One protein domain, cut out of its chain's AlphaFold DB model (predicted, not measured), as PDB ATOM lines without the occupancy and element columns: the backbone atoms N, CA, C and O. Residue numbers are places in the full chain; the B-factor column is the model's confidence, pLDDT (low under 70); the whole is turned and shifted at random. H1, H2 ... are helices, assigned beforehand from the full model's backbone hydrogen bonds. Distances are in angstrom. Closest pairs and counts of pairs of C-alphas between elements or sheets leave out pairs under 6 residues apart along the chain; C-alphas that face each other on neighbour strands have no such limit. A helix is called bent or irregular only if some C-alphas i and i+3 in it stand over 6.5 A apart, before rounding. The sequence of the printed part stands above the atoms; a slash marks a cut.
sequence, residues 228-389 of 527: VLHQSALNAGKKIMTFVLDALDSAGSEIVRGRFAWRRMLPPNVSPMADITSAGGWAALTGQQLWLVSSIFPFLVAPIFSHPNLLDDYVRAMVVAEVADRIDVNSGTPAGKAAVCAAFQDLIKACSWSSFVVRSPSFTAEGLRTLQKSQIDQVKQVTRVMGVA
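This is residues 228 to 389 of the 527 residues of an uncharacterized protein of Ectocarpus siliculosus (UniProt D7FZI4). Three long helices, H1, H7 and H8, make an up-and-down bundle, each running against the one before it, with H7 and H8 as a hairpin. H4 packs on H1 and H7, H2 on H4, and H6 crosses H7. The printed part has 162 residues with eight named helices, H1 to H8 in order, and no named strand: all helix, compact, radius of gyration of the C-alphas 16.0 A, spans 48 by 38 by 25 A.

H1, residues 228 to 247, touches H7, residues 334 to 358, opposite ways at 36 degrees, only just a steep tilt; the closest C-alphas, Gly 237 and Cys 351, are 5.0 A apart. H8, residues 365 to 386, touches H7, closest C-alphas Ala 350 and Gln 378, 5.3 A. H4, residues 288 to 301, is irregular: C-alphas 295 and 298 are 7.8 A apart. It touches residues 348 to 356 of H7, closest C-alphas Ser 295 and Ser 352, 4.9 A. H2, residues 250 to 260, touches H4 at residues 300 to 301, closest C-alphas Val 256 and Leu 300, 5.6 A. H5, residues 310 to 314, touches H2, closest C-alphas Gly 252 and Tyr 314, 4.3 A. H3, residues 281 to 284, touches residues 238 to 245 of H1, closest C-alphas Thr 242 and Trp 282, 6.2 A. H6, residues 317 to 326, touches residues 336 to 340 of H7, about perpendicular at 83 degrees, closest C-alphas Ala 324 and Val 340, 6.0 A. Every O i to N i+4 pair is within hydrogen-bond range in H1, H2, H5, H6, H7 and H8; H4 has 8 of 10, and H3 is too short for one.

H1 begins at C-alpha 228 (-22.885, -31.607, -42.607) and is 27.5 A long. H7 is 36.2 A. H8, 31.0 A, ends at C-alpha 386 (-31.000, -19.162, -57.605).

The C-alphas farthest apart, Asn 269 and Thr 333, are 50.1 A apart. The printed part has no cut; H2 to H3 is a long link. Mean pLDDT of the printed part is 72.0; residues 228 to 236, 261 to 292, 353 to 383 and 387 to 389 are under 70.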
ATOM      1  N   VAL A 228     -21.749 -32.037 -41.788       51.50
ATOM      2  CA  VAL A 228     -22.885 -31.607 -42.607       51.50
ATOM      3  C   VAL A 228     -23.436 -30.241 -42.188       51.50
ATOM      4  O   VAL A 228     -23.917 -29.492 -43.041       51.50
ATOM      5  N   LEU A 229     -23.394 -29.907 -40.899       53.44
ATOM      6  CA  LEU A 229     -24.030 -28.703 -40.368       53.44
ATOM      7  C   LEU A 229     -23.195 -27.469 -40.718       53.44
ATOM      8  O   LEU A 229     -23.703 -26.540 -41.351       53.44
ATOM      9  N   HIS A 230     -21.897 -27.522 -40.419       60.09
ATOM     10  CA  HIS A 230     -20.930 -26.489 -40.777       60.09
ATOM     11  C   HIS A 230     -20.748 -26.385 -42.303       60.09
ATOM     12  O   HIS A 230     -20.661 -25.275 -42.832       60.09
ATOM     13  N   GLN A 231     -20.780 -27.509 -43.040       56.47
ATOM     14  CA  GLN A 231     -20.795 -27.497 -44.511       56.47
ATOM     15  C   GLN A 231     -22.004 -26.760 -45.088       56.47
ATOM     16  O   GLN A 231     -21.819 -25.889 -45.939       56.47
ATOM     17  N   SER A 232     -23.225 -27.098 -44.657       56.16
ATOM     18  CA  SER A 232     -24.438 -26.473 -45.198       56.16
ATOM     19  C   SER A 232     -24.453 -24.979 -44.889       56.16
ATOM     20  O   SER A 232     -24.584 -24.180 -45.811       56.16
ATOM     21  N   ALA A 233     -24.226 -24.594 -43.627       60.34
ATOM     22  CA  ALA A 233     -24.244 -23.192 -43.219       60.34
ATOM     23  C   ALA A 233     -23.226 -22.343 -44.004       60.34
ATOM     24  O   ALA A 233     -23.615 -21.350 -44.616       60.34
ATOM     25  N   LEU A 234     -21.954 -22.758 -44.088       64.44
ATOM     26  CA  LEU A 234     -20.926 -21.961 -44.772       64.44
ATOM     27  C   LEU A 234     -21.025 -21.988 -46.302       64.44
ATOM     28  O   LEU A 234     -20.838 -20.945 -46.925       64.44
ATOM     29  N   ASN A 235     -21.293 -23.136 -46.938       66.31
ATOM     30  CA  ASN A 235     -21.305 -23.209 -48.408       66.31
ATOM     31  C   ASN A 235     -22.645 -22.804 -49.035       66.31
ATOM     32  O   ASN A 235     -22.629 -22.246 -50.135       66.31
ATOM     33  N   ALA A 236     -23.785 -23.028 -48.372       64.06
ATOM     34  CA  ALA A 236     -25.039 -22.413 -48.806       64.06
ATOM     35  C   ALA A 236     -25.044 -20.920 -48.458       64.06
ATOM     36  O   ALA A 236     -25.356 -20.113 -49.327       64.06
ATOM     37  N   GLY A 237     -24.592 -20.541 -47.253       70.81
ATOM     38  CA  GLY A 237     -24.459 -19.141 -46.845       70.81
ATOM     39  C   GLY A 237     -23.576 -18.333 -47.795       70.81
ATOM     40  O   GLY A 237     -24.016 -17.298 -48.284       70.81
ATOM     41  N   LYS A 238     -22.405 -18.865 -48.184       72.19
ATOM     42  CA  LYS A 238     -21.562 -18.285 -49.244       72.19
ATOM     43  C   LYS A 238     -22.355 -17.990 -50.515       72.19
ATOM     44  O   LYS A 238     -22.311 -16.872 -51.009       72.19
ATOM     45  N   LYS A 239     -23.041 -18.999 -51.064       73.62
ATOM     46  CA  LYS A 239     -23.771 -18.861 -52.332       73.62
ATOM     47  C   LYS A 239     -24.904 -17.848 -52.218       73.62
ATOM     48  O   LYS A 239     -24.991 -16.972 -53.066       73.62
ATOM     49  N   ILE A 240     -25.722 -17.955 -51.172       77.25
ATOM     50  CA  ILE A 240     -26.861 -17.066 -50.925       77.25
ATOM     51  C   ILE A 240     -26.383 -15.623 -50.767       77.25
ATOM     52  O   ILE A 240     -26.912 -14.737 -51.424       77.25
ATOM     53  N   MET A 241     -25.366 -15.379 -49.940       78.94
ATOM     54  CA  MET A 241     -24.872 -14.026 -49.690       78.94
ATOM     55  C   MET A 241     -24.179 -13.428 -50.912       78.94
ATOM     56  O   MET A 241     -24.395 -12.257 -51.190       78.94
ATOM     57  N   THR A 242     -23.406 -14.215 -51.668       79.06
ATOM     58  CA  THR A 242     -22.876 -13.777 -52.969       79.06
ATOM     59  C   THR A 242     -24.020 -13.413 -53.918       79.06
ATOM     60  O   THR A 242     -24.078 -12.273 -54.341       79.06
ATOM     61  N   PHE A 243     -24.994 -14.299 -54.152       84.00
ATOM     62  CA  PHE A 243     -26.124 -14.029 -55.053       84.00
ATOM     63  C   PHE A 243     -26.983 -12.829 -54.637       84.00
ATOM     64  O   PHE A 243     -27.365 -12.035 -55.486       84.00
ATOM     65  N   VAL A 244     -27.278 -12.666 -53.344       87.44
ATOM     66  CA  VAL A 244     -28.079 -11.533 -52.853       87.44
ATOM     67  C   VAL A 244     -27.312 -10.216 -52.987       87.44
ATOM     68  O   VAL A 244     -27.924  -9.225 -53.358       87.44
ATOM     69  N   LEU A 245     -25.995 -10.189 -52.744       86.19
ATOM     70  CA  LEU A 245     -25.167  -8.999 -52.993       86.19
ATOM     71  C   LEU A 245     -25.009  -8.725 -54.501       86.19
ATOM     72  O   LEU A 245     -25.105  -7.580 -54.929       86.19
ATOM     73  N   ASP A 246     -24.866  -9.774 -55.313       84.69
ATOM     74  CA  ASP A 246     -24.808  -9.705 -56.777       84.69
ATOM     75  C   ASP A 246     -26.179  -9.377 -57.416       84.69
ATOM     76  O   ASP A 246     -26.241  -9.059 -58.607       84.69
ATOM     77  N   ALA A 247     -27.270  -9.379 -56.642       89.56
ATOM     78  CA  ALA A 247     -28.586  -8.901 -57.066       89.56
ATOM     79  C   ALA A 247     -28.777  -7.388 -56.854       89.56
ATOM     80  O   ALA A 247     -29.589  -6.788 -57.559       89.56
ATOM     81  N   LEU A 248     -28.051  -6.764 -55.919       90.75
ATOM     82  CA  LEU A 248     -28.224  -5.345 -55.583       90.75
ATOM     83  C   LEU A 248     -27.724  -4.428 -56.700       90.75
ATOM     84  O   LEU A 248     -26.738  -4.726 -57.373       90.75
ATOM     85  N   ASP A 249     -28.378  -3.285 -56.867       90.12
ATOM     86  CA  ASP A 249     -27.869  -2.193 -57.695       90.12
ATOM     87  C   ASP A 249     -26.795  -1.370 -56.929       90.12
ATOM     88  O   ASP A 249     -26.262  -1.806 -55.901       90.12
ATOM     89  N   SER A 250     -26.450  -0.180 -57.426       89.12
ATOM     90  CA  SER A 250     -25.578   0.765 -56.718       89.12
ATOM     91  C   SER A 250     -26.184   1.252 -55.394       89.12
ATOM     92  O   SER A 250     -25.493   1.221 -54.375       89.12
ATOM     93  N   ALA A 251     -27.459   1.654 -55.369       89.31
ATOM     94  CA  ALA A 251     -28.111   2.209 -54.182       89.31
ATOM     95  C   ALA A 251     -28.296   1.159 -53.070       89.31
ATOM     96  O   ALA A 251     -27.930   1.394 -51.914       89.31
ATOM     97  N   GLY A 252     -28.755  -0.047 -53.417       89.00
ATOM     98  CA  GLY A 252     -28.812  -1.188 -52.503       89.00
ATOM     99  C   GLY A 252     -27.430  -1.567 -51.958       89.00
ATOM    100  O   GLY A 252     -27.278  -1.840 -50.762       89.00
ATOM    101  N   SER A 253     -26.390  -1.513 -52.798       86.94
ATOM    102  CA  SER A 253     -25.006  -1.743 -52.360       86.94
ATOM    103  C   SER A 253     -24.526  -0.695 -51.349       86.94
ATOM    104  O   SER A 253     -23.832  -1.045 -50.393       86.94
ATOM    105  N   GLU A 254     -24.911   0.575 -51.498       86.19
ATOM    106  CA  GLU A 254     -24.566   1.631 -50.538       86.19
ATOM    107  C   GLU A 254     -25.309   1.501 -49.207       86.19
ATOM    108  O   GLU A 254     -24.689   1.667 -48.152       86.19
ATOM    109  N   ILE A 255     -26.584   1.092 -49.221       86.44
ATOM    110  CA  ILE A 255     -27.337   0.751 -48.002       86.44
ATOM    111  C   ILE A 255     -26.614  -0.350 -47.215       86.44
ATOM    112  O   ILE A 255     -26.417  -0.219 -46.001       86.44
ATOM    113  N   VAL A 256     -26.166  -1.413 -47.895       84.00
ATOM    114  CA  VAL A 256     -25.401  -2.491 -47.254       84.00
ATOM    115  C   VAL A 256     -24.046  -1.987 -46.757       84.00
ATOM    116  O   VAL A 256     -23.708  -2.261 -45.607       84.00
ATOM    117  N   ARG A 257     -23.292  -1.214 -47.551       77.88
ATOM    118  CA  ARG A 257     -21.990  -0.642 -47.152       77.88
ATOM    119  C   ARG A 257     -22.109   0.219 -45.893       77.88
ATOM    120  O   ARG A 257     -21.363   0.011 -44.936       77.88
ATOM    121  N   GLY A 258     -23.077   1.135 -45.859       76.00
ATOM    122  CA  GLY A 258     -23.355   1.990 -44.702       76.00
ATOM    123  C   GLY A 258     -23.725   1.176 -43.460       76.00
ATOM    124  O   GLY A 258     -23.178   1.403 -42.380       76.00
ATOM    125  N   ARG A 259     -24.572   0.149 -43.618       77.69
ATOM    126  CA  ARG A 259     -24.918  -0.795 -42.539       77.69
ATOM    127  C   ARG A 259     -23.792  -1.753 -42.152       77.69
ATOM    128  O   ARG A 259     -23.885  -2.364 -41.089       77.69
ATOM    129  N   PHE A 260     -22.743  -1.880 -42.960       71.94
ATOM    130  CA  PHE A 260     -21.596  -2.753 -42.712       71.94
ATOM    131  C   PHE A 260     -20.426  -2.055 -41.993       71.94
ATOM    132  O   PHE A 260     -19.526  -2.733 -41.503       71.94
ATOM    133  N   ALA A 261     -20.447  -0.724 -41.845       64.62
ATOM    134  CA  ALA A 261     -19.360   0.104 -41.297       64.62
ATOM    135  C   ALA A 261     -19.085  -0.045 -39.769       64.62
ATOM    136  O   ALA A 261     -18.738   0.911 -39.069       64.62
ATOM    137  N   TRP A 262     -19.212  -1.254 -39.216       57.28
ATOM    138  CA  TRP A 262     -19.114  -1.561 -37.787       57.28
ATOM    139  C   TRP A 262     -17.673  -1.586 -37.255       57.28
ATOM    140  O   TRP A 262     -17.126  -2.638 -36.921       57.28
ATOM    141  N   ARG A 263     -17.097  -0.404 -37.005       48.47
ATOM    142  CA  ARG A 263     -15.889  -0.258 -36.161       48.47
ATOM    143  C   ARG A 263     -16.076  -0.696 -34.692       48.47
ATOM    144  O   ARG A 263     -15.102  -0.690 -33.951       48.47
ATOM    145  N   ARG A 264     -17.300  -1.024 -34.247       43.25
ATOM    146  CA  ARG A 264     -17.665  -1.181 -32.819       43.25
ATOM    147  C   ARG A 264     -18.118  -2.582 -32.366       43.25
ATOM    148  O   ARG A 264     -18.308  -2.764 -31.172       43.25
ATOM    149  N   MET A 265     -18.302  -3.559 -33.264       46.47
ATOM    150  CA  MET A 265     -18.765  -4.921 -32.894       46.47
ATOM    151  C   MET A 265     -17.664  -5.991 -32.843       46.47
ATOM    152  O   MET A 265     -17.927  -7.125 -32.448       46.47
ATOM    153  N   LEU A 266     -16.439  -5.656 -33.248       49.09
ATOM    154  CA  LEU A 266     -15.293  -6.559 -33.179       49.09
ATOM    155  C   LEU A 266     -14.538  -6.337 -31.855       49.09
ATOM    156  O   LEU A 266     -14.412  -5.186 -31.434       49.09
ATOM    157  N   PRO A 267     -13.994  -7.388 -31.211       48.09
ATOM    158  CA  PRO A 267     -13.061  -7.216 -30.100       48.09
ATOM    159  C   PRO A 267     -11.866  -6.343 -30.526       48.09
ATOM    160  O   PRO A 267     -11.402  -6.489 -31.660       48.09
ATOM    161  N   PRO A 268     -11.309  -5.492 -29.643       45.81
ATOM    162  CA  PRO A 268     -10.345  -4.444 -30.017       45.81
ATOM    163  C   PRO A 268      -9.025  -4.947 -30.634       45.81
ATOM    164  O   PRO A 268      -8.288  -4.160 -31.218       45.81
ATOM    165  N   ASN A 269      -8.746  -6.251 -30.549       51.00
ATOM    166  CA  ASN A 269      -7.547  -6.894 -31.098       51.00
ATOM    167  C   ASN A 269      -7.780  -7.575 -32.466       51.00
ATOM    168  O   ASN A 269      -6.876  -8.222 -32.996       51.00
ATOM    169  N   VAL A 270      -8.986  -7.479 -33.037       50.19
ATOM    170  CA  VAL A 270      -9.319  -8.028 -34.362       50.19
ATOM    171  C   VAL A 270      -9.141  -6.941 -35.420       50.19
ATOM    172  O   VAL A 270      -9.638  -5.827 -35.270       50.19
ATOM    173  N   SER A 271      -8.440  -7.259 -36.512       52.19
ATOM    174  CA  SER A 271      -8.270  -6.331 -37.635       52.19
ATOM    175  C   SER A 271      -9.630  -5.904 -38.212       52.19
ATOM    176  O   SER A 271     -10.525  -6.752 -38.302       52.19
ATOM    177  N   PRO A 272      -9.800  -4.634 -38.636       56.84
ATOM    178  CA  PRO A 272     -11.042  -4.172 -39.249       56.84
ATOM    179  C   PRO A 272     -11.486  -5.103 -40.382       56.84
ATOM    180  O   PRO A 272     -10.666  -5.496 -41.214       56.84
ATOM    181  N   MET A 273     -12.773  -5.460 -40.420       59.41
ATOM    182  CA  MET A 273     -13.322  -6.182 -41.570       59.41
ATOM    183  C   MET A 273     -13.168  -5.320 -42.824       59.41
ATOM    184  O   MET A 273     -13.476  -4.128 -42.802       59.41
ATOM    185  N   ALA A 274     -12.717  -5.937 -43.914       59.97
ATOM    186  CA  ALA A 274     -12.781  -5.319 -45.229       59.97
ATOM    187  C   ALA A 274     -14.252  -5.105 -45.622       59.97
ATOM    188  O   ALA A 274     -15.096  -5.952 -45.324       59.97
ATOM    189  N   ASP A 275     -14.558  -3.988 -46.286       63.41
ATOM    190  CA  ASP A 275     -15.899  -3.718 -46.809       63.41
ATOM    191  C   ASP A 275     -16.284  -4.796 -47.829       63.41
ATOM    192  O   ASP A 275     -15.707  -4.885 -48.913       63.41
ATOM    193  N   ILE A 276     -17.283  -5.610 -47.483       65.19
ATOM    194  CA  ILE A 276     -17.760  -6.703 -48.335       65.19
ATOM    195  C   ILE A 276     -18.247  -6.216 -49.704       65.19
ATOM    196  O   ILE A 276     -18.177  -6.975 -50.663       65.19
ATOM    197  N   THR A 277     -18.698  -4.968 -49.835       62.06
ATOM    198  CA  THR A 277     -19.219  -4.445 -51.108       62.06
ATOM    199  C   THR A 277     -18.118  -4.033 -52.092       62.06
ATOM    200  O   THR A 277     -18.388  -3.946 -53.285       62.06
ATOM    201  N   SER A 278     -16.881  -3.811 -51.627       61.44
ATOM    202  CA  SER A 278     -15.746  -3.376 -52.465       61.44
ATOM    203  C   SER A 278     -14.558  -4.346 -52.470       61.44
ATOM    204  O   SER A 278     -13.819  -4.405 -53.449       61.44
ATOM    205  N   ALA A 279     -14.389  -5.173 -51.433       56.56
ATOM    206  CA  ALA A 279     -13.264  -6.103 -51.296       56.56
ATOM    207  C   ALA A 279     -13.488  -7.499 -51.929       56.56
ATOM    208  O   ALA A 279     -12.708  -8.419 -51.684       56.56
ATOM    209  N   GLY A 280     -14.545  -7.681 -52.731       58.09
ATOM    210  CA  GLY A 280     -14.871  -8.963 -53.378       58.09
ATOM    211  C   GLY A 280     -15.893  -9.827 -52.625       58.09
ATOM    212  O   GLY A 280     -15.800 -11.060 -52.630       58.09
ATOM    213  N   GLY A 281     -16.878  -9.208 -51.968       65.50
ATOM    214  CA  GLY A 281     -18.008  -9.915 -51.370       65.50
ATOM    215  C   GLY A 281     -17.614 -10.804 -50.195       65.50
ATOM    216  O   GLY A 281     -16.667 -10.555 -49.448       65.50
ATOM    217  N   TRP A 282     -18.326 -11.921 -50.071       62.72
ATOM    218  CA  TRP A 282     -18.064 -12.963 -49.077       62.72
ATOM    219  C   TRP A 282     -16.638 -13.553 -49.145       62.72
ATOM    220  O   TRP A 282     -16.176 -14.150 -48.175       62.72
ATOM    221  N   ALA A 283     -15.908 -13.395 -50.259       64.06
ATOM    222  CA  ALA A 283     -14.521 -13.859 -50.365       64.06
ATOM    223  C   ALA A 283     -13.515 -12.999 -49.569       64.06
ATOM    224  O   ALA A 283     -12.411 -13.476 -49.310       64.06
ATOM    225  N   ALA A 284     -13.897 -11.786 -49.153       63.09
ATOM    226  CA  ALA A 284     -13.082 -10.903 -48.314       63.09
ATOM    227  C   ALA A 284     -13.074 -11.292 -46.820       63.09
ATOM    228  O   ALA A 284     -12.236 -10.816 -46.055       63.09
ATOM    229  N   LEU A 285     -14.027 -12.127 -46.389       64.69
ATOM    230  CA  LEU A 285     -14.252 -12.474 -44.986       64.69
ATOM    231  C   LEU A 285     -13.463 -13.723 -44.573       64.69
ATOM    232  O   LEU A 285     -13.365 -14.698 -45.319       64.69
ATOM    233  N   THR A 286     -12.954 -13.732 -43.340       59.69
ATOM    234  CA  THR A 286     -12.142 -14.833 -42.794       59.69
ATOM    235  C   THR A 286     -12.630 -15.304 -41.421       59.69
ATOM    236  O   THR A 286     -13.085 -14.513 -40.596       59.69
ATOM    237  N   GLY A 287     -12.547 -16.615 -41.167       58.59
ATOM    238  CA  GLY A 287     -12.802 -17.216 -39.852       58.59
ATOM    239  C   GLY A 287     -14.119 -16.789 -39.198       58.59
ATOM    240  O   GLY A 287     -15.203 -17.016 -39.733       58.59
ATOM    241  N   GLN A 288     -14.024 -16.154 -38.027       56.78
ATOM    242  CA  GLN A 288     -15.182 -15.658 -37.272       56.78
ATOM    243  C   GLN A 288     -15.973 -14.554 -38.003       56.78
ATOM    244  O   GLN A 288     -17.172 -14.421 -37.759       56.78
ATOM    245  N   GLN A 289     -15.347 -13.798 -38.915       66.00
ATOM    246  CA  GLN A 289     -16.016 -12.736 -39.679       66.00
ATOM    247  C   GLN A 289     -17.113 -13.322 -40.581       66.00
ATOM    248  O   GLN A 289     -18.224 -12.804 -40.603       66.00
ATOM    249  N   LEU A 290     -16.837 -14.452 -41.249       69.94
ATOM    250  CA  LEU A 290     -17.813 -15.192 -42.065       69.94
ATOM    251  C   LEU A 290     -19.074 -15.497 -41.242       69.94
ATOM    252  O   LEU A 290     -20.183 -15.098 -41.594       69.94
ATOM    253  N   TRP A 291     -18.892 -16.151 -40.094       65.44
ATOM    254  CA  TRP A 291     -19.980 -16.541 -39.199       65.44
ATOM    255  C   TRP A 291     -20.755 -15.354 -38.623       65.44
ATOM    256  O   TRP A 291     -21.982 -15.423 -38.530       65.44
ATOM    257  N   LEU A 292     -20.063 -14.276 -38.238       68.88
ATOM    258  CA  LEU A 292     -20.693 -13.058 -37.734       68.88
ATOM    259  C   LEU A 292     -21.590 -12.438 -38.808       68.88
ATOM    260  O   LEU A 292     -22.789 -12.306 -38.579       68.88
ATOM    261  N   VAL A 293     -21.035 -12.138 -39.988       74.12
ATOM    262  CA  VAL A 293     -21.768 -11.481 -41.081       74.12
ATOM    263  C   VAL A 293     -22.916 -12.356 -41.582       74.12
ATOM    264  O   VAL A 293     -23.999 -11.841 -41.825       74.12
ATOM    265  N   SER A 294     -22.739 -13.679 -41.646       74.38
ATOM    266  CA  SER A 294     -23.820 -14.607 -42.006       74.38
ATOM    267  C   SER A 294     -24.956 -14.633 -40.980       74.38
ATOM    268  O   SER A 294     -26.117 -14.731 -41.366       74.38
ATOM    269  N   SER A 295     -24.646 -14.489 -39.685       70.81
ATOM    270  CA  SER A 295     -25.656 -14.435 -38.614       70.81
ATOM    271  C   SER A 295     -26.408 -13.099 -38.559       70.81
ATOM    272  O   SER A 295     -27.540 -13.074 -38.089       70.81
ATOM    273  N   ILE A 296     -25.795 -11.993 -39.011       74.44
ATOM    274  CA  ILE A 296     -26.436 -10.664 -39.072       74.44
ATOM    275  C   ILE A 296     -26.924 -10.282 -40.476       74.44
ATOM    276  O   ILE A 296     -27.442  -9.181 -40.659       74.44
ATOM    277  N   PHE A 297     -26.787 -11.164 -41.472       80.31
ATOM    278  CA  PHE A 297     -27.095 -10.844 -42.868       80.31
ATOM    279  C   PHE A 297     -28.504 -10.261 -43.084       80.31
ATOM    280  O   PHE A 297     -28.596  -9.247 -43.778       80.31
ATOM    281  N   PRO A 298     -29.582 -10.763 -42.438       84.19
ATOM    282  CA  PRO A 298     -30.914 -10.184 -42.585       84.19
ATOM    283  C   PRO A 298     -30.984  -8.726 -42.127       84.19
ATOM    284  O   PRO A 298     -31.693  -7.948 -42.742       84.19
ATOM    285  N   PHE A 299     -30.228  -8.322 -41.099       83.81
ATOM    286  CA  PHE A 299     -30.199  -6.933 -40.621       83.81
ATOM    287  C   PHE A 299     -29.486  -5.983 -41.601       83.81
ATOM    288  O   PHE A 299     -29.856  -4.808 -41.705       83.81
ATOM    289  N   LEU A 300     -28.481  -6.482 -42.329       83.25
ATOM    290  CA  LEU A 300     -27.761  -5.706 -43.343       83.25
ATOM    291  C   LEU A 300     -28.666  -5.379 -44.537       83.25
ATOM    292  O   LEU A 300     -28.689  -4.235 -44.980       83.25
ATOM    293  N   VAL A 301     -29.443  -6.361 -45.010       87.75
ATOM    294  CA  VAL A 301     -30.311  -6.231 -46.197       87.75
ATOM    295  C   VAL A 301     -31.784  -5.931 -45.876       87.75
ATOM    296  O   VAL A 301     -32.585  -5.746 -46.789       87.75
ATOM    297  N   ALA A 302     -32.159  -5.838 -44.593       86.88
ATOM    298  CA  ALA A 302     -33.528  -5.551 -44.149       86.88
ATOM    299  C   ALA A 302     -34.191  -4.334 -44.827       86.88
ATOM    300  O   ALA A 302     -35.368  -4.456 -45.146       86.88
ATOM    301  N   PRO A 303     -33.513  -3.191 -45.079       88.38
ATOM    302  CA  PRO A 303     -34.162  -2.044 -45.726       88.38
ATOM    303  C   PRO A 303     -34.534  -2.283 -47.190       88.38
ATOM    304  O   PRO A 303     -35.362  -1.558 -47.713       88.38
ATOM    305  N   ILE A 304     -33.905  -3.265 -47.843       91.69
ATOM    306  CA  ILE A 304     -34.077  -3.557 -49.271       91.69
ATOM    307  C   ILE A 304     -35.222  -4.555 -49.474       91.69
ATOM    308  O   ILE A 304     -36.036  -4.408 -50.377       91.69
ATOM    309  N   PHE A 305     -35.322  -5.554 -48.593       91.94
ATOM    310  CA  PHE A 305     -36.312  -6.634 -48.689       91.94
ATOM    311  C   PHE A 305     -37.444  -6.525 -47.651       91.94
ATOM    312  O   PHE A 305     -38.124  -7.514 -47.373       91.94
ATOM    313  N   SER A 306     -37.656  -5.351 -47.046       88.75
ATOM    314  CA  SER A 306     -38.753  -5.102 -46.094       88.75
ATOM    315  C   SER A 306     -40.118  -4.960 -46.769       88.75
ATOM    316  O   SER A 306     -41.123  -5.350 -46.178       88.75
ATOM    317  N   HIS A 307     -40.165  -4.415 -47.988       91.06
ATOM    318  CA  HIS A 307     -41.401  -4.133 -48.717       91.06
ATOM    319  C   HIS A 307     -41.229  -4.398 -50.228       91.06
ATOM    320  O   HIS A 307     -40.154  -4.115 -50.756       91.06
ATOM    321  N   PRO A 308     -42.244  -4.912 -50.956       91.25
ATOM    322  CA  PRO A 308     -42.089  -5.312 -52.361       91.25
ATOM    323  C   PRO A 308     -41.664  -4.201 -53.326       91.25
ATOM    324  O   PRO A 308     -40.916  -4.475 -54.258       91.25
ATOM    325  N   ASN A 309     -42.107  -2.961 -53.099       90.00
ATOM    326  CA  ASN A 309     -41.784  -1.823 -53.972       90.00
ATOM    327  C   ASN A 309     -40.273  -1.528 -54.004       90.00
ATOM    328  O   ASN A 309     -39.741  -1.164 -55.045       90.00
ATOM    329  N   LEU A 310     -39.570  -1.773 -52.892       91.19
ATOM    330  CA  LEU A 310     -38.143  -1.469 -52.726       91.19
ATOM    331  C   LEU A 310     -37.226  -2.404 -53.544       91.19
ATOM    332  O   LEU A 310     -36.013  -2.209 -53.587       91.19
ATOM    333  N   LEU A 311     -37.802  -3.408 -54.220       90.75
ATOM    334  CA  LEU A 311     -37.107  -4.171 -55.256       90.75
ATOM    335  C   LEU A 311     -36.767  -3.300 -56.471       90.75
ATOM    336  O   LEU A 311     -35.706  -3.490 -57.053       90.75
ATOM    337  N   ASP A 312     -37.645  -2.364 -56.846       89.44
ATOM    338  CA  ASP A 312     -37.426  -1.488 -58.004       89.44
ATOM    339  C   ASP A 312     -36.327  -0.447 -57.720       89.44
ATOM    340  O   ASP A 312     -35.565  -0.091 -58.617       89.44
ATOM    341  N   ASP A 313     -36.224  -0.006 -56.460       90.81
ATOM    342  CA  ASP A 313     -35.295   1.037 -56.010       90.81
ATOM    343  C   ASP A 313     -33.857   0.531 -55.783       90.81
ATOM    344  O   ASP A 313     -32.911   1.312 -55.887       90.81
ATOM    345  N   TYR A 314     -33.685  -0.751 -55.417       94.38
ATOM    346  CA  TYR A 314     -32.427  -1.268 -54.843       94.38
ATOM    347  C   TYR A 314     -31.932  -2.620 -55.399       94.38
ATOM    348  O   TYR A 314     -30.889  -3.132 -54.968       94.38
ATOM    349  N   VAL A 315     -32.674  -3.254 -56.314       92.62
ATOM    350  CA  VAL A 315     -32.344  -4.579 -56.872       92.62
ATOM    351  C   VAL A 315     -32.342  -4.501 -58.396       92.62
ATOM    352  O   VAL A 315     -33.216  -3.903 -59.015       92.62
ATOM    353  N   ARG A 316     -31.351  -5.124 -59.045       93.06
ATOM    354  CA  ARG A 316     -31.246  -5.134 -60.510       93.06
ATOM    355  C   ARG A 316     -32.501  -5.763 -61.124       93.06
ATOM    356  O   ARG A 316     -32.716  -6.964 -60.971       93.06
ATOM    357  N   ALA A 317     -33.268  -4.989 -61.895       90.38
ATOM    358  CA  ALA A 317     -34.526  -5.427 -62.516       90.38
ATOM    359  C   ALA A 317     -34.407  -6.742 -63.321       90.38
ATOM    360  O   ALA A 317     -35.308  -7.576 -63.282       90.38
ATOM    361  N   MET A 318     -33.262  -6.978 -63.975       90.31
ATOM    362  CA  MET A 318     -32.949  -8.249 -64.646       90.31
ATOM    363  C   MET A 318     -33.002  -9.452 -63.687       90.31
ATOM    364  O   MET A 318     -33.541 -10.493 -64.045       90.31
ATOM    365  N   VAL A 319     -32.476  -9.313 -62.467       88.19
ATOM    366  CA  VAL A 319     -32.461 -10.377 -61.447       88.19
ATOM    367  C   VAL A 319     -33.836 -10.524 -60.790       88.19
ATOM    368  O   VAL A 319     -34.241 -11.637 -60.468       88.19
ATOM    369  N   VAL A 320     -34.600  -9.432 -60.649       89.81
ATOM    370  CA  VAL A 320     -36.015  -9.492 -60.233       89.81
ATOM    371  C   VAL A 320     -36.822 -10.331 -61.235       89.81
ATOM    372  O   VAL A 320     -37.545 -11.230 -60.814       89.81
ATOM    373  N   ALA A 321     -36.654 -10.098 -62.542       89.31
ATOM    374  CA  ALA A 321     -37.305 -10.882 -63.595       89.31
ATOM    375  C   ALA A 321     -36.816 -12.344 -63.640       89.31
ATOM    376  O   ALA A 321     -37.631 -13.259 -63.708       89.31
ATOM    377  N   GLU A 322     -35.504 -12.581 -63.528       88.12
ATOM    378  CA  GLU A 322     -34.905 -13.927 -63.497       88.12
ATOM    379  C   GLU A 322     -35.401 -14.762 -62.298       88.12
ATOM    380  O   GLU A 322     -35.622 -15.967 -62.414       88.12
ATOM    381  N   VAL A 323     -35.607 -14.135 -61.134       88.56
ATOM    382  CA  VAL A 323     -36.221 -14.796 -59.972       88.56
ATOM    383  C   VAL A 323     -37.721 -15.006 -60.178       88.56
ATOM    384  O   VAL A 323     -38.230 -16.041 -59.758       88.56
ATOM    385  N   ALA A 324     -38.427 -14.072 -60.818       89.69
ATOM    386  CA  ALA A 324     -39.863 -14.174 -61.078       89.69
ATOM    387  C   ALA A 324     -40.210 -15.360 -61.996       89.69
ATOM    388  O   ALA A 324     -41.064 -16.172 -61.643       89.69
ATOM    389  N   ASP A 325     -39.471 -15.505 -63.100       87.88
ATOM    390  CA  ASP A 325     -39.532 -16.640 -64.030       87.88
ATOM    391  C   ASP A 325     -39.310 -17.978 -63.298       87.88
ATOM    392  O   ASP A 325     -40.170 -18.859 -63.297       87.88
ATOM    393  N   ARG A 326     -38.218 -18.085 -62.528       84.88
ATOM    394  CA  ARG A 326     -37.890 -19.280 -61.727       84.88
ATOM    395  C   ARG A 326     -38.930 -19.675 -60.677       84.88
ATOM    396  O   ARG A 326     -38.911 -20.821 -60.215       84.88
ATOM    397  N   ILE A 327     -39.771 -18.744 -60.224       87.69
ATOM    398  CA  ILE A 327     -40.812 -19.012 -59.222       87.69
ATOM    399  C   ILE A 327     -42.234 -19.009 -59.794       87.69
ATOM    400  O   ILE A 327     -43.160 -19.161 -58.994       87.69
ATOM    401  N   ASP A 328     -42.364 -18.905 -61.122       90.31
ATOM    402  CA  ASP A 328     -43.607 -18.901 -61.905       90.31
ATOM    403  C   ASP A 328     -44.574 -17.765 -61.512       90.31
ATOM    404  O   ASP A 328     -45.723 -17.985 -61.124       90.31
ATOM    405  N   VAL A 329     -44.083 -16.514 -61.533       92.06
ATOM    406  CA  VAL A 329     -44.890 -15.306 -61.255       92.06
ATOM    407  C   VAL A 329     -44.564 -14.136 -62.189       92.06
ATOM    408  O   VAL A 329     -43.423 -13.922 -62.584       92.06
ATOM    409  N   ASN A 330     -45.559 -13.289 -62.467       90.50
ATOM    410  CA  ASN A 330     -45.370 -12.048 -63.223       90.50
ATOM    411  C   ASN A 330     -44.952 -10.884 -62.299       90.50
ATOM    412  O   ASN A 330     -45.803 -10.261 -61.653       90.50
ATOM    413  N   SER A 331     -43.657 -10.548 -62.272       87.31
ATOM    414  CA  SER A 331     -43.089  -9.427 -61.499       87.31
ATOM    415  C   SER A 331     -43.540  -8.028 -61.936       87.31
ATOM    416  O   SER A 331     -43.259  -7.068 -61.226       87.31
ATOM    417  N   GLY A 332     -44.265  -7.878 -63.047       87.12
ATOM    418  CA  GLY A 332     -44.965  -6.630 -63.373       87.12
ATOM    419  C   GLY A 332     -46.165  -6.356 -62.457       87.12
ATOM    420  O   GLY A 332     -46.609  -5.216 -62.352       87.12
ATOM    421  N   THR A 333     -46.683  -7.374 -61.762       90.81
ATOM    422  CA  THR A 333     -47.850  -7.246 -60.871       90.81
ATOM    423  C   THR A 333     -47.444  -7.021 -59.406       90.81
ATOM    424  O   THR A 333     -46.436  -7.583 -58.969       90.81
ATOM    425  N   PRO A 334     -48.242  -6.302 -58.588       91.75
ATOM    426  CA  PRO A 334     -47.979  -6.161 -57.150       91.75
ATOM    427  C   PRO A 334     -47.860  -7.510 -56.418       91.75
ATOM    428  O   PRO A 334     -46.986  -7.678 -55.567       91.75
ATOM    429  N   ALA A 335     -48.683  -8.498 -56.792       91.25
ATOM    430  CA  ALA A 335     -48.622  -9.857 -56.252       91.25
ATOM    431  C   ALA A 335     -47.312 -10.579 -56.623       91.25
ATOM    432  O   ALA A 335     -46.693 -11.210 -55.768       91.25
ATOM    433  N   GLY A 336     -46.844 -10.441 -57.868       90.56
ATOM    434  CA  GLY A 336     -45.563 -10.995 -58.309       90.56
ATOM    435  C   GLY A 336     -44.361 -10.333 -57.638       90.56
ATOM    436  O   GLY A 336     -43.474 -11.041 -57.165       90.56
ATOM    437  N   LYS A 337     -44.348  -8.998 -57.491       91.44
ATOM    438  CA  LYS A 337     -43.304  -8.301 -56.710       91.44
ATOM    439  C   LYS A 337     -43.299  -8.762 -55.251       91.44
ATOM    440  O   LYS A 337     -42.230  -9.001 -54.689       91.44
ATOM    441  N   ALA A 338     -44.473  -8.965 -54.647       93.75
ATOM    442  CA  ALA A 338     -44.579  -9.513 -53.296       93.75
ATOM    443  C   ALA A 338     -44.033 -10.949 -53.199       93.75
ATOM    444  O   ALA A 338     -43.283 -11.249 -52.270       93.75
ATOM    445  N   ALA A 339     -44.327 -11.808 -54.179       92.25
ATOM    446  CA  ALA A 339     -43.798 -13.170 -54.244       92.25
ATOM    447  C   ALA A 339     -42.267 -13.210 -54.422       92.25
ATOM    448  O   ALA A 339     -41.597 -13.976 -53.727       92.25
ATOM    449  N   VAL A 340     -41.696 -12.355 -55.281       92.25
ATOM    450  CA  VAL A 340     -40.235 -12.221 -55.454       92.25
ATOM    451  C   VAL A 340     -39.578 -11.691 -54.174       92.25
ATOM    452  O   VAL A 340     -38.584 -12.258 -53.718       92.25
ATOM    453  N   CYS A 341     -40.151 -10.665 -53.538       93.94
ATOM    454  CA  CYS A 341     -39.636 -10.115 -52.281       93.94
ATOM    455  C   CYS A 341     -39.646 -11.173 -51.162       93.94
ATOM    456  O   CYS A 341     -38.631 -11.383 -50.494       93.94
ATOM    457  N   ALA A 342     -40.743 -11.926 -51.021       92.12
ATOM    458  CA  ALA A 342     -40.837 -13.045 -50.086       92.12
ATOM    459  C   ALA A 342     -39.816 -14.160 -50.390       92.12
ATOM    460  O   ALA A 342     -39.197 -14.691 -49.468       92.12
ATOM    461  N   ALA A 343     -39.578 -14.481 -51.667       88.88
ATOM    462  CA  ALA A 343     -38.586 -15.474 -52.074       88.88
ATOM    463  C   ALA A 343     -37.149 -15.063 -51.691       88.88
ATOM    464  O   ALA A 343     -36.401 -15.884 -51.150       88.88
ATOM    465  N   PHE A 344     -36.783 -13.789 -51.881       90.69
ATOM    466  CA  PHE A 344     -35.520 -13.241 -51.374       90.69
ATOM    467  C   PHE A 344     -35.454 -13.300 -49.844       90.69
ATOM    468  O   PHE A 344     -34.485 -13.832 -49.296       90.69
ATOM    469  N   GLN A 345     -36.486 -12.813 -49.145       89.81
ATOM    470  CA  GLN A 345     -36.541 -12.856 -47.684       89.81
ATOM    471  C   GLN A 345     -36.333 -14.275 -47.136       89.81
ATOM    472  O   GLN A 345     -35.582 -14.456 -46.181       89.81
ATOM    473  N   ASP A 346     -36.979 -15.286 -47.713       84.38
ATOM    474  CA  ASP A 346     -36.879 -16.671 -47.245       84.38
ATOM    475  C   ASP A 346     -35.504 -17.286 -47.514       84.38
ATOM    476  O   ASP A 346     -34.976 -18.003 -46.659       84.38
ATOM    477  N   LEU A 347     -34.872 -16.946 -48.640       81.81
ATOM    478  CA  LEU A 347     -33.485 -17.313 -48.927       81.81
ATOM    479  C   LEU A 347     -32.522 -16.704 -47.882       81.81
ATOM    480  O   LEU A 347     -31.664 -17.402 -47.330       81.81
ATOM    481  N   ILE A 348     -32.716 -15.424 -47.550       85.50
ATOM    482  CA  ILE A 348     -31.947 -14.671 -46.543       85.50
ATOM    483  C   ILE A 348     -32.155 -15.254 -45.130       85.50
ATOM    484  O   ILE A 348     -31.176 -15.517 -44.420       85.50
ATOM    485  N   LYS A 349     -33.407 -15.532 -44.734       80.38
ATOM    486  CA  LYS A 349     -33.762 -16.194 -43.462       80.38
ATOM    487  C   LYS A 349     -33.096 -17.571 -43.359       80.38
ATOM    488  O   LYS A 349     -32.458 -17.862 -42.349       80.38
ATOM    489  N   ALA A 350     -33.179 -18.398 -44.406       71.06
ATOM    490  CA  ALA A 350     -32.614 -19.751 -44.424       71.06
ATOM    491  C   ALA A 350     -31.076 -19.769 -44.324       71.06
ATOM    492  O   ALA A 350     -30.507 -20.649 -43.670       71.06
ATOM    493  N   CYS A 351     -30.392 -18.791 -44.932       73.88
ATOM    494  CA  CYS A 351     -28.963 -18.540 -44.721       73.88
ATOM    495  C   CYS A 351     -28.665 -18.232 -43.245       73.88
ATOM    496  O   CYS A 351     -27.929 -18.968 -42.586       73.88
ATOM    497  N   SER A 352     -29.278 -17.170 -42.720       74.69
ATOM    498  CA  SER A 352     -28.983 -16.644 -41.386       74.69
ATOM    499  C   SER A 352     -29.309 -17.623 -40.264       74.69
ATOM    500  O   SER A 352     -28.519 -17.781 -39.335       74.69
ATOM    501  N   TRP A 353     -30.456 -18.299 -40.349       69.69
ATOM    502  CA  TRP A 353     -30.892 -19.263 -39.344       69.69
ATOM    503  C   TRP A 353     -29.958 -20.472 -39.290       69.69
ATOM    504  O   TRP A 353     -29.572 -20.891 -38.202       69.69
ATOM    505  N   SER A 354     -29.493 -20.973 -40.440       64.44
ATOM    506  CA  SER A 354     -28.495 -22.054 -40.478       64.44
ATOM    507  C   SER A 354     -27.202 -21.655 -39.756       64.44
ATOM    508  O   SER A 354     -26.696 -22.418 -38.934       64.44
ATOM    509  N   SER A 355     -26.698 -20.442 -40.008       65.88
ATOM    510  CA  SER A 355     -25.471 -19.926 -39.386       65.88
ATOM    511  C   SER A 355     -25.622 -19.585 -37.897       65.88
ATOM    512  O   SER A 355     -24.680 -19.781 -37.128       65.88
ATOM    513  N   PHE A 356     -26.803 -19.131 -37.468       61.00
ATOM    514  CA  PHE A 356     -27.132 -18.913 -36.057       61.00
ATOM    515  C   PHE A 356     -27.258 -20.238 -35.291       61.00
ATOM    516  O   PHE A 356     -26.612 -20.421 -34.261       61.00
ATOM    517  N   VAL A 357     -28.048 -21.187 -35.805       55.22
ATOM    518  CA  VAL A 357     -28.358 -22.441 -35.104       55.22
ATOM    519  C   VAL A 357     -27.114 -23.310 -34.931       55.22
ATOM    520  O   VAL A 357     -26.934 -23.867 -33.854       55.22
ATOM    521  N   VAL A 358     -26.212 -23.368 -35.918       56.16
ATOM    522  CA  VAL A 358     -24.913 -24.062 -35.779       56.16
ATOM    523  C   VAL A 358     -24.096 -23.536 -34.590       56.16
ATOM    524  O   VAL A 358     -23.424 -24.313 -33.915       56.16
ATOM    525  N   ARG A 359     -24.213 -22.241 -34.274       53.44
ATOM    526  CA  ARG A 359     -23.530 -21.590 -33.146       53.44
ATOM    527  C   ARG A 359     -24.294 -21.662 -31.817       53.44
ATOM    528  O   ARG A 359     -23.789 -21.148 -30.819       53.44
ATOM    529  N   SER A 360     -25.475 -22.283 -31.770       43.72
ATOM    530  CA  SER A 360     -26.237 -22.413 -30.524       43.72
ATOM    531  C   SER A 360     -25.465 -23.254 -29.491       43.72
ATOM    532  O   SER A 360     -25.025 -24.367 -29.809       43.72
ATOM    533  N   PRO A 361     -25.324 -22.792 -28.232       30.73
ATOM    534  CA  PRO A 361     -24.686 -23.587 -27.181       30.73
ATOM    535  C   PRO A 361     -25.512 -24.831 -26.816       30.73
ATOM    536  O   PRO A 361     -24.949 -25.845 -26.407       30.73
ATOM    537  N   SER A 362     -26.831 -24.778 -27.026       31.45
ATOM    538  CA  SER A 362     -27.792 -25.785 -26.569       31.45
ATOM    539  C   SER A 362     -28.681 -26.270 -27.712       31.45
ATOM    540  O   SER A 362     -29.188 -25.472 -28.502       31.45
ATOM    541  N   PHE A 363     -28.932 -27.579 -27.762       38.03
ATOM    542  CA  PHE A 363     -29.892 -28.183 -28.684       38.03
ATOM    543  C   PHE A 363     -30.875 -29.085 -27.939       38.03
ATOM    544  O   PHE A 363     -30.479 -30.060 -27.301       38.03
ATOM    545  N   THR A 364     -32.170 -28.810 -28.081       40.28
ATOM    546  CA  THR A 364     -33.221 -29.792 -27.792       40.28
ATOM    547  C   THR A 364     -33.429 -30.688 -29.016       40.28
ATOM    548  O   THR A 364     -33.185 -30.275 -30.152       40.28
ATOM    549  N   ALA A 365     -33.933 -31.910 -28.813       40.81
ATOM    550  CA  ALA A 365     -34.289 -32.812 -29.918       40.81
ATOM    551  C   ALA A 365     -35.313 -32.187 -30.892       40.81
ATOM    552  O   ALA A 365     -35.372 -32.544 -32.065       40.81
ATOM    553  N   GLU A 366     -36.096 -31.221 -30.414       45.38
ATOM    554  CA  GLU A 366     -37.000 -30.397 -31.206       45.38
ATOM    555  C   GLU A 366     -36.261 -29.371 -32.074       45.38
ATOM    556  O   GLU A 366     -36.403 -29.422 -33.294       45.38
ATOM    557  N   GLY A 367     -35.389 -28.536 -31.492       44.59
ATOM    558  CA  GLY A 367     -34.575 -27.574 -32.247       44.59
ATOM    559  C   GLY A 367     -33.718 -28.231 -33.338       44.59
ATOM    560  O   GLY A 367     -33.464 -27.639 -34.382       44.59
ATOM    561  N   LEU A 368     -33.345 -29.498 -33.150       46.41
ATOM    562  CA  LEU A 368     -32.637 -30.300 -34.149       46.41
ATOM    563  C   LEU A 368     -33.535 -30.831 -35.273       46.41
ATOM    564  O   LEU A 368     -33.085 -30.892 -36.415       46.41
ATOM    565  N   ARG A 369     -34.801 -31.167 -34.997       51.50
ATOM    566  CA  ARG A 369     -35.787 -31.442 -36.059       51.50
ATOM    567  C   ARG A 369     -36.052 -30.174 -36.877       51.50
ATOM    568  O   ARG A 369     -36.073 -30.246 -38.104       51.50
ATOM    569  N   THR A 370     -36.132 -29.018 -36.217       52.12
ATOM    570  CA  THR A 370     -36.223 -27.698 -36.863       52.12
ATOM    571  C   THR A 370     -34.988 -27.384 -37.714       52.12
ATOM    572  O   THR A 370     -35.140 -26.927 -38.845       52.12
ATOM    573  N   LEU A 371     -33.772 -27.702 -37.247       51.69
ATOM    574  CA  LEU A 371     -32.542 -27.576 -38.041       51.69
ATOM    575  C   LEU A 371     -32.565 -28.475 -39.285       51.69
ATOM    576  O   LEU A 371     -32.320 -27.991 -40.387       51.69
ATOM    577  N   GLN A 372     -32.905 -29.762 -39.144       53.03
ATOM    578  CA  GLN A 372     -32.976 -30.680 -40.289       53.03
ATOM    579  C   GLN A 372     -34.029 -30.240 -41.319       53.03
ATOM    580  O   GLN A 372     -33.758 -30.284 -42.520       53.03
ATOM    581  N   LYS A 373     -35.198 -29.762 -40.865       58.12
ATOM    582  CA  LYS A 373     -36.211 -29.149 -41.736       58.12
ATOM    583  C   LYS A 373     -35.639 -27.921 -42.454       58.12
ATOM    584  O   LYS A 373     -35.681 -27.866 -43.677       58.12
ATOM    585  N   SER A 374     -35.017 -26.998 -41.719       57.62
ATOM    586  CA  SER A 374     -34.418 -25.789 -42.294       57.62
ATOM    587  C   SER A 374     -33.301 -26.068 -43.300       57.62
ATOM    588  O   SER A 374     -33.134 -25.271 -44.213       57.62
ATOM    589  N   GLN A 375     -32.530 -27.151 -43.166       56.00
ATOM    590  CA  GLN A 375     -31.515 -27.517 -44.162       56.00
ATOM    591  C   GLN A 375     -32.148 -28.035 -45.458       56.00
ATOM    592  O   GLN A 375     -31.718 -27.666 -46.549       56.00
ATOM    593  N   ILE A 376     -33.201 -28.849 -45.350       58.59
ATOM    594  CA  ILE A 376     -33.984 -29.306 -46.507       58.59
ATOM    595  C   ILE A 376     -34.638 -28.105 -47.204       58.59
ATOM    596  O   ILE A 376     -34.556 -27.980 -48.424       58.59
ATOM    597  N   ASP A 377     -35.236 -27.195 -46.435       60.84
ATOM    598  CA  ASP A 377     -35.914 -26.019 -46.974       60.84
ATOM    599  C   ASP A 377     -34.913 -24.978 -47.524       60.84
ATOM    600  O   ASP A 377     -35.156 -24.423 -48.592       60.84
ATOM    601  N   GLN A 378     -33.725 -24.812 -46.923       63.59
ATOM    602  CA  GLN A 378     -32.609 -24.039 -47.500       63.59
ATOM    603  C   GLN A 378     -32.205 -24.580 -48.880       63.59
ATOM    604  O   GLN A 378     -32.046 -23.807 -49.821       63.59
ATOM    605  N   VAL A 379     -32.062 -25.902 -49.026       60.19
ATOM    606  CA  VAL A 379     -31.702 -26.530 -50.309       60.19
ATOM    607  C   VAL A 379     -32.804 -26.341 -51.361       60.19
ATOM    608  O   VAL A 379     -32.486 -26.047 -52.519       60.19
ATOM    609  N   LYS A 380     -34.087 -26.433 -50.972       64.88
ATOM    610  CA  LYS A 380     -35.219 -26.100 -51.857       64.88
ATOM    611  C   LYS A 380     -35.160 -24.644 -52.318       64.88
ATOM    612  O   LYS A 380     -35.195 -24.411 -53.519       64.88
ATOM    613  N   GLN A 381     -35.029 -23.683 -51.398       66.75
ATOM    614  CA  GLN A 381     -35.031 -22.257 -51.742       66.75
ATOM    615  C   GLN A 381     -33.804 -21.863 -52.582       66.75
ATOM    616  O   GLN A 381     -33.949 -21.100 -53.528       66.75
ATOM    617  N   VAL A 382     -32.618 -22.437 -52.334       66.62
ATOM    618  CA  VAL A 382     -31.438 -22.227 -53.201       66.62
ATOM    619  C   VAL A 382     -31.674 -22.767 -54.614       66.62
ATOM    620  O   VAL A 382     -31.321 -22.103 -55.585       66.62
ATOM    621  N   THR A 383     -32.297 -23.941 -54.753       64.00
ATOM    622  CA  THR A 383     -32.613 -24.498 -56.080       64.00
ATOM    623  C   THR A 383     -33.684 -23.658 -56.788       64.00
ATOM    624  O   THR A 383     -33.515 -23.336 -57.959       64.00
ATOM    625  N   ARG A 384     -34.739 -23.254 -56.066       71.88
ATOM    626  CA  ARG A 384     -35.869 -22.457 -56.571       71.88
ATOM    627  C   ARG A 384     -35.455 -21.042 -56.979       71.88
ATOM    628  O   ARG A 384     -35.684 -20.653 -58.108       71.88
ATOM    629  N   VAL A 385     -34.847 -20.271 -56.081       73.19
ATOM    630  CA  VAL A 385     -34.594 -18.833 -56.296       73.19
ATOM    631  C   VAL A 385     -33.349 -18.594 -57.153       73.19
ATOM    632  O   VAL A 385     -33.342 -17.724 -58.019       73.19
ATOM    633  N   MET A 386     -32.292 -19.385 -56.944       71.31
ATOM    634  CA  MET A 386     -31.000 -19.162 -57.605       71.31
ATOM    635  C   MET A 386     -30.805 -20.014 -58.873       71.31
ATOM    636  O   MET A 386     -29.748 -19.940 -59.492       71.31
ATOM    637  N   GLY A 387     -31.751 -20.900 -59.217       56.81
ATOM    638  CA  GLY A 387     -31.602 -21.872 -60.313       56.81
ATOM    639  C   GLY A 387     -30.463 -22.888 -60.105       56.81
ATOM    640  O   GLY A 387     -30.045 -23.577 -61.036       56.81
ATOM    641  N   VAL A 388     -29.904 -22.970 -58.893       57.25
ATOM    642  CA  VAL A 388     -28.655 -23.691 -58.633       57.25
ATOM    643  C   VAL A 388     -28.906 -25.192 -58.523       57.25
ATOM    644  O   VAL A 388     -29.423 -25.685 -57.522       57.25
ATOM    645  N   ALA A 389     -28.440 -25.940 -59.526       45.50
ATOM    646  CA  ALA A 389     -28.499 -27.396 -59.529       45.50
ATOM    647  C   ALA A 389     -27.843 -28.013 -58.275       45.50
ATOM    648  O   ALA A 389     -26.700 -27.687 -57.915       45.50
TER     649      ALA A 389